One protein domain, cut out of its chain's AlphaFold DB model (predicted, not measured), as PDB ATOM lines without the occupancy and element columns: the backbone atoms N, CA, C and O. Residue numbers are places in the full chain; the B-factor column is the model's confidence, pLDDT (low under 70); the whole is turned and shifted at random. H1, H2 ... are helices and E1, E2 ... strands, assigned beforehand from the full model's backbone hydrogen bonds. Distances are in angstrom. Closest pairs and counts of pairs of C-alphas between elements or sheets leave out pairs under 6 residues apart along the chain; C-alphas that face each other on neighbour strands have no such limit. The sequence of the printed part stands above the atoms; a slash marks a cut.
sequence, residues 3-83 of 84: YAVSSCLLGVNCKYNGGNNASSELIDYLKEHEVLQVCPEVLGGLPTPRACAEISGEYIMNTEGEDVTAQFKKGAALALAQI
ATOM      1  N   TYR A   3     128.554 107.923 151.453       94.88
ATOM      2  CA  TYR A   3     127.637 108.775 152.210       94.88
ATOM      3  C   TYR A   3     128.193 110.190 152.322       94.88
ATOM      4  O   TYR A   3     129.340 110.374 152.721       94.88
ATOM      5  N   ALA A   4     127.375 111.194 152.012       96.25
ATOM      6  CA  ALA A   4     127.650 112.566 152.416       96.25
ATOM      7  C   ALA A   4     127.078 112.778 153.820       96.25
ATOM      8  O   ALA A   4     125.886 112.564 154.041       96.25
ATOM      9  N   VAL A   5     127.924 113.164 154.771       97.19
ATOM     10  CA  VAL A   5     127.543 113.278 156.183       97.19
ATOM     11  C   VAL A   5     127.977 114.634 156.713       97.19
ATOM     12  O   VAL A   5     129.106 115.070 156.484       97.19
ATOM     13  N   SER A   6     127.081 115.300 157.441       97.88
ATOM     14  CA  SER A   6     127.384 116.568 158.099       97.88
ATOM     15  C   SER A   6     128.611 116.423 159.002       97.88
ATOM     16  O   SER A   6     128.583 115.630 159.943       97.88
ATOM     17  N   SER A   7     129.671 117.203 158.769       98.00
ATOM     18  CA  SER A   7     130.940 117.078 159.510       98.00
ATOM     19  C   SER A   7     130.763 117.209 161.028       98.00
ATOM     20  O   SER A   7     131.467 116.557 161.797       98.00
ATOM     21  N   CYS A   8     129.781 118.000 161.477       98.06
ATOM     22  CA  CYS A   8     129.472 118.149 162.898       98.06
ATOM     23  C   CYS A   8     128.985 116.847 163.556       98.06
ATOM     24  O   CYS A   8     129.221 116.674 164.749       98.06
ATOM     25  N   LEU A   9     128.367 115.922 162.811       98.31
ATOM     26  CA  LEU A   9     127.959 114.602 163.314       98.31
ATOM     27  C   LEU A   9     129.143 113.642 163.484       98.31
ATOM     28  O   LEU A   9     129.034 112.651 164.201       98.31
ATOM     29  N   LEU A  10     130.277 113.959 162.855       97.75
ATOM     30  CA  LEU A  10     131.524 113.194 162.922       97.75
ATOM     31  C   LEU A  10     132.537 113.812 163.900       97.75
ATOM     32  O   LEU A  10     133.699 113.419 163.922       97.75
ATOM     33  N   GLY A  11     132.110 114.796 164.701       97.56
ATOM     34  CA  GLY A  11     132.938 115.437 165.725       97.56
ATOM     35  C   GLY A  11     133.752 116.641 165.257       97.56
ATOM     36  O   GLY A  11     134.508 117.202 166.048       97.56
ATOM     37  N   VAL A  12     133.584 117.099 164.014       98.12
ATOM     38  CA  VAL A  12     134.243 118.330 163.555       98.12
ATOM     39  C   VAL A  12     133.567 119.544 164.191       98.12
ATOM     40  O   VAL A  12     132.353 119.730 164.068       98.12
ATOM     41  N   ASN A  13     134.363 120.395 164.839       98.25
ATOM     42  CA  ASN A  13     133.918 121.631 165.484       98.25
ATOM     43  C   ASN A  13     133.595 122.727 164.454       98.25
ATOM     44  O   ASN A  13     134.334 123.695 164.309       98.25
ATOM     45  N   CYS A  14     132.511 122.543 163.699       97.62
ATOM     46  CA  CYS A  14     132.053 123.452 162.640       97.62
ATOM     47  C   CYS A  14     130.634 124.006 162.875       97.62
ATOM     48  O   CYS A  14     130.064 124.661 161.994       97.62
ATOM     49  N   LYS A  15     130.013 123.704 164.025       97.88
ATOM     50  CA  LYS A  15     128.674 124.199 164.379       97.88
ATOM     51  C   LYS A  15     128.728 125.703 164.657       97.88
ATOM     52  O   LYS A  15     129.773 126.224 165.036       97.88
ATOM     53  N   TYR A  16     127.599 126.397 164.516       97.38
ATOM     54  CA  TYR A  16     127.526 127.848 164.722       97.38
ATOM     55  C   TYR A  16     128.099 128.301 166.080       97.38
ATOM     56  O   TYR A  16     128.771 129.318 166.161       97.38
ATOM     57  N   ASN A  17     127.935 127.494 167.132       97.38
ATOM     58  CA  ASN A  17     128.439 127.779 168.477       97.38
ATOM     59  C   ASN A  17     129.901 127.343 168.723       97.38
ATOM     60  O   ASN A  17     130.338 127.320 169.869       97.38
ATOM     61  N   GLY A  18     130.641 126.933 167.687       97.12
ATOM     62  CA  GLY A  18     132.025 126.456 167.806       97.12
ATOM     63  C   GLY A  18     132.181 124.990 168.227       97.12
ATOM     64  O   GLY A  18     133.297 124.480 168.238       97.12
ATOM     65  N   GLY A  19     131.088 124.300 168.563       98.00
ATOM     66  CA  GLY A  19     131.098 122.887 168.943       98.00
ATOM     67  C   GLY A  19     130.793 121.933 167.788       98.00
ATOM     68  O   GLY A  19     130.876 122.277 166.605       98.00
ATOM     69  N   ASN A  20     130.374 120.722 168.149       98.44
ATOM     70  CA  ASN A  20     129.928 119.675 167.234       98.44
ATOM     71  C   ASN A  20     128.684 118.953 167.794       98.44
ATOM     72  O   ASN A  20     128.185 119.307 168.861       98.44
ATOM     73  N   ASN A  21     128.171 117.975 167.050       97.69
ATOM     74  CA  ASN A  21     127.075 117.090 167.449       97.69
ATOM     75  C   ASN A  21     127.491 115.624 167.211       97.69
ATOM     76  O   ASN A  21     126.742 114.875 166.581       97.69
ATOM     77  N   ALA A  22     128.705 115.240 167.623       98.00
ATOM     78  CA  ALA A  22     129.236 113.900 167.384       98.00
ATOM     79  C   ALA A  22     128.233 112.820 167.813       98.00
ATOM     80  O   ALA A  22     127.770 112.813 168.954       98.00
ATOM     81  N   SER A  23     127.921 111.905 166.896       98.19
ATOM     82  CA  SER A  23     127.096 110.731 167.176       98.19
ATOM     83  C   SER A  23     127.976 109.492 167.121       98.19
ATOM     84  O   SER A  23     128.435 109.105 166.046       98.19
ATOM     85  N   SER A  24     128.228 108.878 168.279       97.25
ATOM     86  CA  SER A  24     129.026 107.648 168.375       97.25
ATOM     87  C   SER A  24     128.420 106.519 167.546       97.25
ATOM     88  O   SER A  24     129.142 105.878 166.793       97.25
ATOM     89  N   GLU A  25     127.098 106.340 167.602       97.75
ATOM     90  CA  GLU A  25     126.385 105.314 166.829       97.75
ATOM     91  C   GLU A  25     126.565 105.499 165.317       97.75
ATOM     92  O   GLU A  25     126.827 104.538 164.593       97.75
ATOM     93  N   LEU A  26     126.474 106.744 164.831       97.19
ATOM     94  CA  LEU A  26     126.695 107.044 163.418       97.19
ATOM     95  C   LEU A  26     128.157 106.817 163.023       97.19
ATOM     96  O   LEU A  26     128.423 106.235 161.976       97.19
ATOM     97  N   ILE A  27     129.103 107.274 163.845       97.00
ATOM     98  CA  ILE A  27     130.537 107.085 163.596       97.00
ATOM     99  C   ILE A  27     130.869 105.591 163.525       97.00
ATOM    100  O   ILE A  27     131.592 105.177 162.621       97.00
ATOM    101  N   ASP A  28     130.314 104.783 164.429       97.44
ATOM    102  CA  ASP A  28     130.505 103.336 164.443       97.44
ATOM    103  C   ASP A  28     129.920 102.668 163.195       97.44
ATOM    104  O   ASP A  28     130.602 101.855 162.571       97.44
ATOM    105  N   TYR A  29     128.710 103.054 162.781       95.62
ATOM    106  CA  TYR A  29     128.088 102.559 161.549       95.62
ATOM    107  C   TYR A  29     128.923 102.876 160.298       95.62
ATOM    108  O   TYR A  29     129.055 102.048 159.398       95.62
ATOM    109  N   LEU A  30     129.517 104.068 160.244       96.12
ATOM    110  CA  LEU A  30     130.248 104.548 159.075       96.12
ATOM    111  C   LEU A  30     131.674 103.989 158.939       96.12
ATOM    112  O   LEU A  30     132.294 104.224 157.905       96.12
ATOM    113  N   LYS A  31     132.203 103.247 159.926       94.44
ATOM    114  CA  LYS A  31     133.572 102.679 159.891       94.44
ATOM    115  C   LYS A  31     133.852 101.831 158.651       94.44
ATOM    116  O   LYS A  31     134.953 101.870 158.116       94.44
ATOM    117  N   GLU A  32     132.843 101.105 158.185       94.69
ATOM    118  CA  GLU A  32     132.940 100.207 157.032       94.69
ATOM    119  C   GLU A  32     132.476 100.879 155.727       94.69
ATOM    120  O   GLU A  32     132.182 100.202 154.741       94.69
ATOM    121  N   HIS A  33     132.259 102.199 155.723       94.31
ATOM    122  CA  HIS A  33     131.631 102.927 154.618       94.31
ATOM    123  C   HIS A  33     132.523 104.080 154.151       94.31
ATOM    124  O   HIS A  33     133.233 104.710 154.930       94.31
ATOM    125  N   GLU A  34     132.474 104.396 152.857       94.56
ATOM    126  CA  GLU A  34     133.150 105.590 152.352       94.56
ATOM    127  C   GLU A  34     132.317 106.829 152.703       94.56
ATOM    128  O   GLU A  34     131.124 106.899 152.388       94.56
ATOM    129  N   VAL A  35     132.945 107.818 153.339       95.62
ATOM    130  CA  VAL A  35     132.262 109.020 153.826       95.62
ATOM    131  C   VAL A  35     132.889 110.280 153.255       95.62
ATOM    132  O   VAL A  35     134.087 110.522 153.395       95.62
ATOM    133  N   LEU A  36     132.047 111.123 152.665       95.75
ATOM    134  CA  LEU A  36     132.350 112.513 152.369       95.75
ATOM    135  C   LEU A  36     131.821 113.383 153.511       95.75
ATOM    136  O   LEU A  36     130.611 113.517 153.697       95.75
ATOM    137  N   GLN A  37     132.728 113.988 154.271       95.75
ATOM    138  CA  GLN A  37     132.347 114.931 155.317       95.75
ATOM    139  C   GLN A  37     132.047 116.291 154.696       95.75
ATOM    140  O   GLN A  37     132.852 116.805 153.920       95.75
ATOM    141  N   VAL A  38     130.917 116.893 155.056       97.31
ATOM    142  CA  VAL A  38     130.506 118.171 154.478       97.31
ATOM    143  C   VAL A  38     129.931 119.118 155.528       97.31
ATOM    144  O   VAL A  38     129.105 118.739 156.354       97.31
ATOM    145  N   CYS A  39     130.340 120.384 155.484       98.19
ATOM    146  CA  CYS A  39     129.677 121.473 156.194       98.19
ATOM    147  C   CYS A  39     129.355 122.576 155.178       98.19
ATOM    148  O   CYS A  39     130.240 123.375 154.855       98.19
ATOM    149  N   PRO A  40     128.121 122.619 154.643       98.19
ATOM    150  CA  PRO A  40     127.753 123.592 153.617       98.19
ATOM    151  C   PRO A  40     127.988 125.038 154.065       98.19
ATOM    152  O   PRO A  40     128.497 125.834 153.291       98.19
ATOM    153  N   GLU A  41     127.710 125.372 155.323       98.44
ATOM    154  CA  GLU A  41     127.886 126.729 155.860       98.44
ATOM    155  C   GLU A  41     129.350 127.205 155.808       98.44
ATOM    156  O   GLU A  41     129.627 128.301 155.319       98.44
ATOM    157  N   VAL A  42     130.297 126.359 156.235       98.31
ATOM    158  CA  VAL A  42     131.737 126.677 156.191       98.31
ATOM    159  C   VAL A  42     132.251 126.701 154.753       98.31
ATOM    160  O   VAL A  42     132.977 127.620 154.378       98.31
ATOM    161  N   LEU A  43     131.828 125.755 153.905       97.94
ATOM    162  CA  LEU A  43     132.145 125.778 152.468       97.94
ATOM    163  C   LEU A  43     131.601 127.039 151.777       97.94
ATOM    164  O   LEU A  43     132.226 127.590 150.870       97.94
ATOM    165  N   GLY A  44     130.439 127.510 152.229       98.25
ATOM    166  CA  GLY A  44     129.802 128.752 151.813       98.25
ATOM    167  C   GLY A  44     130.569 130.010 152.217       98.25
ATOM    168  O   GLY A  44     130.369 131.063 151.611       98.25
ATOM    169  N   GLY A  45     131.496 129.891 153.171       98.31
ATOM    170  CA  GLY A  45     132.352 130.968 153.658       98.31
ATOM    171  C   GLY A  45     131.947 131.539 155.017       98.31
ATOM    172  O   GLY A  45     132.507 132.559 155.408       98.31
ATOM    173  N   LEU A  46     130.998 130.928 155.736       98.38
ATOM    174  CA  LEU A  46     130.676 131.365 157.096       98.38
ATOM    175  C   LEU A  46     131.747 130.893 158.097       98.38
ATOM    176  O   LEU A  46     132.256 129.773 157.972       98.38
ATOM    177  N   PRO A  47     132.078 131.709 159.114       98.06
ATOM    178  CA  PRO A  47     133.074 131.346 160.113       98.06
ATOM    179  C   PRO A  47     132.549 130.291 161.101       98.06
ATOM    180  O   PRO A  47     131.384 129.884 161.094       98.06
ATOM    181  N   THR A  48     133.441 129.821 161.968       98.00
ATOM    182  CA  THR A  48     133.080 129.066 163.171       98.00
ATOM    183  C   THR A  48     133.826 129.681 164.363       98.00
ATOM    184  O   THR A  48     135.057 129.672 164.335       98.00
ATOM    185  N   PRO A  49     133.134 130.210 165.393       97.88
ATOM    186  CA  PRO A  49     131.676 130.324 165.522       97.88
ATOM    187  C   PRO A  49     131.065 131.359 164.555       97.88
ATOM    188  O   PRO A  49     131.780 132.106 163.893       97.88
ATOM    189  N   ARG A  50     129.733 131.366 164.462       98.25
ATOM    190  CA  ARG A  50     128.903 132.304 163.686       98.25
ATOM    191  C   ARG A  50     127.538 132.471 164.360       98.25
ATOM    192  O   ARG A  50     127.120 131.596 165.120       98.25
ATOM    193  N   ALA A  51     126.844 133.566 164.062       98.25
ATOM    194  CA  ALA A  51     125.481 133.800 164.531       98.25
ATOM    195  C   ALA A  51     124.523 132.678 164.085       98.25
ATOM    196  O   ALA A  51     124.702 132.073 163.023       98.25
ATOM    197  N   CYS A  52     123.506 132.389 164.903       98.06
ATOM    198  CA  CYS A  52     122.457 131.439 164.535       98.06
ATOM    199  C   CYS A  52     121.653 132.016 163.367       98.06
ATOM    200  O   CYS A  52     121.407 133.219 163.349       98.06
ATOM    201  N   ALA A  53     121.258 131.184 162.404       98.38
ATOM    202  CA  ALA A  53     120.518 131.627 161.230       98.38
ATOM    203  C   ALA A  53     119.302 130.746 160.957       98.38
ATOM    204  O   ALA A  53     119.354 129.529 161.142       98.38
ATOM    205  N   GLU A  54     118.220 131.375 160.507       98.56
ATOM    206  CA  GLU A  54     116.939 130.736 160.223       98.56
ATOM    207  C   GLU A  54     116.426 131.137 158.837       98.56
ATOM    208  O   GLU A  54     116.707 132.227 158.333       98.56
ATOM    209  N   ILE A  55     115.664 130.240 158.209       98.38
ATOM    210  CA  ILE A  55     114.999 130.517 156.934       98.38
ATOM    211  C   ILE A  55     113.811 131.446 157.204       98.38
ATOM    212  O   ILE A  55     112.906 131.101 157.960       98.38
ATOM    213  N   SER A  56     113.796 132.597 156.540       96.31
ATOM    214  CA  SER A  56     112.731 133.596 156.593       96.31
ATOM    215  C   SER A  56     112.256 133.904 155.173       96.31
ATOM    216  O   SER A  56     112.779 134.780 154.478       96.31
ATOM    217  N   GLY A  57     111.288 133.116 154.697       96.06
ATOM    218  CA  GLY A  57     110.827 133.168 153.309       96.06
ATOM    219  C   GLY A  57     111.928 132.748 152.333       96.06
ATOM    220  O   GLY A  57     112.388 131.610 152.365       96.06
ATOM    221  N   GLU A  58     112.340 133.664 151.455       96.31
ATOM    222  CA  GLU A  58     113.412 133.429 150.473       96.31
ATOM    223  C   GLU A  58     114.818 133.733 151.010       96.31
ATOM    224  O   GLU A  58     115.814 133.439 150.336       96.31
ATOM    225  N   TYR A  59     114.892 134.311 152.211       98.00
ATOM    226  CA  TYR A  59     116.127 134.721 152.861       98.00
ATOM    227  C   TYR A  59     116.516 133.756 153.976       98.00
ATOM    228  O   TYR A  59     115.686 133.041 154.538       98.00
ATOM    229  N   ILE A  60     117.792 133.763 154.331       98.56
ATOM    230  CA  ILE A  60     118.326 133.120 155.523       98.56
ATOM    231  C   ILE A  60     118.936 134.234 156.359       98.56
ATOM    232  O   ILE A  60     119.980 134.775 156.006       98.56
ATOM    233  N   MET A  61     118.247 134.589 157.440       98.50
ATOM    234  CA  MET A  61     118.609 135.710 158.302       98.50
ATOM    235  C   MET A  61     119.284 135.179 159.555       98.50
ATOM    236  O   MET A  61     118.797 134.222 160.161       98.50
ATOM    237  N   ASN A  62     120.390 135.798 159.956       98.44
ATOM    238  CA  ASN A  62     121.019 135.482 161.229       98.44
ATOM    239  C   ASN A  62     120.465 136.336 162.384       98.44
ATOM    240  O   ASN A  62     119.765 137.329 162.183       98.44
ATOM    241  N   THR A  63     120.786 135.951 163.619       98.19
ATOM    242  CA  THR A  63     120.353 136.656 164.837       98.19
ATOM    243  C   THR A  63     120.966 138.050 165.001       98.19
ATOM    244  O   THR A  63     120.529 138.797 165.871       98.19
ATOM    245  N   GLU A  64     121.965 138.404 164.191       97.62
ATOM    246  CA  GLU A  64     122.577 139.740 164.140       97.62
ATOM    247  C   GLU A  64     121.892 140.648 163.098       97.62
ATOM    248  O   GLU A  64     122.224 141.827 162.987       97.62
ATOM    249  N   GLY A  65     120.887 140.132 162.377       97.31
ATOM    250  CA  GLY A  65     120.125 140.869 161.370       97.31
ATOM    251  C   GLY A  65     120.744 140.852 159.972       97.31
ATOM    252  O   GLY A  65     120.298 141.601 159.103       97.31
ATOM    253  N   GLU A  66     121.748 140.011 159.729       98.06
ATOM    254  CA  GLU A  66     122.414 139.892 158.433       98.06
ATOM    255  C   GLU A  66     121.742 138.830 157.554       98.06
ATOM    256  O   GLU A  66     121.377 137.744 158.017       98.06
ATOM    257  N   ASP A  67     121.630 139.125 156.258       98.50
ATOM    258  CA  ASP A  67     121.235 138.151 155.242       98.50
ATOM    259  C   ASP A  67     122.448 137.298 154.834       98.50
ATOM    260  O   ASP A  67     123.380 137.771 154.178       98.50
ATOM    261  N   VAL A  68     122.422 136.019 155.207       98.69
ATOM    262  CA  VAL A  68     123.470 135.030 154.910       98.69
ATOM    263  C   VAL A  68     123.063 134.052 153.797       98.69
ATOM    264  O   VAL A  68     123.701 133.014 153.589       98.69
ATOM    265  N   THR A  69     122.013 134.369 153.033       98.75
ATOM    266  CA  THR A  69     121.474 133.516 151.959       98.75
ATOM    267  C   THR A  69     122.530 133.133 150.926       98.75
ATOM    268  O   THR A  69     122.570 131.988 150.465       98.75
ATOM    269  N   ALA A  70     123.403 134.072 150.552       98.69
ATOM    270  CA  ALA A  70     124.428 133.845 149.536       98.69
ATOM    271  C   ALA A  70     125.411 132.740 149.952       98.69
ATOM    272  O   ALA A  70     125.744 131.865 149.149       98.69
ATOM    273  N   GLN A  71     125.832 132.741 151.216       98.75
ATOM    274  CA  GLN A  71     126.755 131.766 151.780       98.75
ATOM    275  C   GLN A  71     126.096 130.388 151.852       98.75
ATOM    276  O   GLN A  71     126.698 129.408 151.421       98.75
ATOM    277  N   PHE A  72     124.841 130.303 152.300       98.56
ATOM    278  CA  PHE A  72     124.100 129.038 152.334       98.56
ATOM    279  C   PHE A  72     123.885 128.446 150.931       98.56
ATOM    280  O   PHE A  72     124.156 127.261 150.719       98.56
ATOM    281  N   LYS A  73     123.476 129.257 149.942       98.44
ATOM    282  CA  LYS A  73     123.303 128.807 148.545       98.44
ATOM    283  C   LYS A  73     124.625 128.351 147.923       98.44
ATOM    284  O   LYS A  73     124.685 127.279 147.320       98.44
ATOM    285  N   LYS A  74     125.700 129.126 148.110       98.69
ATOM    286  CA  LYS A  74     127.054 128.758 147.668       98.69
ATOM    287  C   LYS A  74     127.508 127.449 148.315       98.69
ATOM    288  O   LYS A  74     128.011 126.567 147.626       98.69
ATOM    289  N   GLY A  75     127.295 127.316 149.620       98.25
ATOM    290  CA  GLY A  75     127.607 126.125 150.397       98.25
ATOM    291  C   GLY A  75     126.918 124.871 149.874       98.25
ATOM    292  O   GLY A  75     127.572 123.851 149.668       98.25
ATOM    293  N   ALA A  76     125.615 124.961 149.601       97.50
ATOM    294  CA  ALA A  76     124.834 123.865 149.037       97.50
ATOM    295  C   ALA A  76     125.335 123.449 147.642       97.50
ATOM    296  O   ALA A  76     125.513 122.260 147.382       97.50
ATOM    297  N   ALA A  77     125.630 124.415 146.766       98.06
ATOM    298  CA  ALA A  77     126.165 124.137 145.432       98.06
ATOM    299  C   ALA A  77     127.551 123.466 145.486       98.06
ATOM    300  O   ALA A  77     127.796 122.485 144.784       98.06
ATOM    301  N   LEU A  78     128.448 123.956 146.350       97.81
ATOM    302  CA  LEU A  78     129.780 123.373 146.546       97.81
ATOM    303  C   LEU A  78     129.721 121.981 147.179       97.81
ATOM    304  O   LEU A  78     130.511 121.117 146.804       97.81
ATOM    305  N   ALA A  79     128.800 121.755 148.118       96.50
ATOM    306  CA  ALA A  79     128.551 120.443 148.704       96.50
ATOM    307  C   ALA A  79     128.088 119.446 147.634       96.50
ATOM    308  O   ALA A  79     128.664 118.368 147.513       96.50
ATOM    309  N   LEU A  80     127.109 119.832 146.808       96.19
ATOM    310  CA  LEU A  80     126.600 118.992 145.726       96.19
ATOM    311  C   LEU A  80     127.693 118.637 144.708       96.19
ATOM    312  O   LEU A  80     127.792 117.485 144.309       96.19
ATOM    313  N   ALA A  81     128.559 119.585 144.341       95.81
ATOM    314  CA  ALA A  81     129.650 119.346 143.392       95.81
ATOM    315  C   ALA A  81     130.713 118.337 143.884       95.81
ATOM    316  O   ALA A  81     131.479 117.799 143.077       95.81
ATOM    317  N   GLN A  82     130.787 118.095 145.198       92.88
ATOM    318  CA  GLN A  82     131.681 117.099 145.796       92.88
ATOM    319  C   GLN A  82     131.062 115.695 145.839       92.88
ATOM    320  O   GLN A  82     131.798 114.712 145.935       92.88
ATOM    321  N   ILE A  83     129.733 115.591 145.749       88.56
ATOM    322  CA  ILE A  83     129.012 114.319 145.683       88.56
ATOM    323  C   ILE A  83     129.092 113.835 144.229       88.56
ATOM    324  O   ILE A  83     128.480 114.417 143.337       88.56
TER     325      ILE A  83
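AT A GLANCE: This is residues 3 to 83 of the 84 residues of the protein "DUF523 domain-containing protein" of Clostridium innocuum (UniProt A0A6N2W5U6). This is an elongated model with a small two-stranded sheet toward each end and the long helix H4 running along one side between them. At one end the parallel pair E1 and E2 has H1 and H2 near it, with H2 far out; at the other end is the hairpin E3 and E4, and the short H3, near the middle, packs on H4. The printed part has 81 residues, with four named helices and four named strands in the order E1 H1 H2 E2 H3 E3 E4 H4, and the class is mixed, helices and strands. It is only just compact, close to loose, with a radius of gyration of the C-alphas of 13.6 A and spans of 42 by 26 by 20 A.

IN THESE COORDINATES: Find C-alpha 3 at (127.637, 108.775, 152.210), where E1, residues 3 to 6, begins and runs 9.8 A. Its partner E2, residues 34 to 38, runs 13.0 A from C-alpha 34 at (133.150, 105.590, 152.352). Between them along the chain look for H1, residues 7 to 10, and H2, residues 24 to 30, 9.9 A long. After E2 come H3, residues 40 to 43, then E3, residues 53 to 56, and E4, residues 59 to 62. Last is H4, residues 69 to 82, which runs 20.3 A to C-alpha 82 at (131.681, 117.099, 145.796).

HOW THE PARTS SIT: Start with E1 and E2, parallel at 32 degrees, where N 5 and O 36 are 2.9 A apart and N 36 and O 3 are 2.8 A apart, within hydrogen-bond range. E1, H1, H2 and E2 form a strand-helix-strand unit, two parallel neighbour strands with helices between them in the chain; its crossover is right-handed. H1 and H2 touch, closest at the C-alphas of Leu 10 and Ile 27, 6.2 A. H3 and H4 touch, closest at the C-alphas of Pro 40 and Gly 75, 4.1 A. Farther along H4, the closest C-alphas of E2 and H4, Val 38 and Ala 79, are 6.5 A apart. At its other end, those of E4 and H4, Ile 60 and Thr 69, are 4.8 A apart. E3 and E4 form an antiparallel hairpin at 148 degrees, with N 54 and O 61 2.9 A apart, within hydrogen-bond range. E2 is apart from E3 and E4. In H2 and H4 every O i to N i+4 pair is within hydrogen-bond range; H1 and H3 are too short for such a pair.

THE WHOLE: The C-alphas farthest apart are those of Glu 32 and Gly 65, 42.9 A. The printed part has no cut, and the one long link is residues 11 to 23, between H1 and H2. The mean pLDDT of the printed part is 97.3, and no printed residue is under 70.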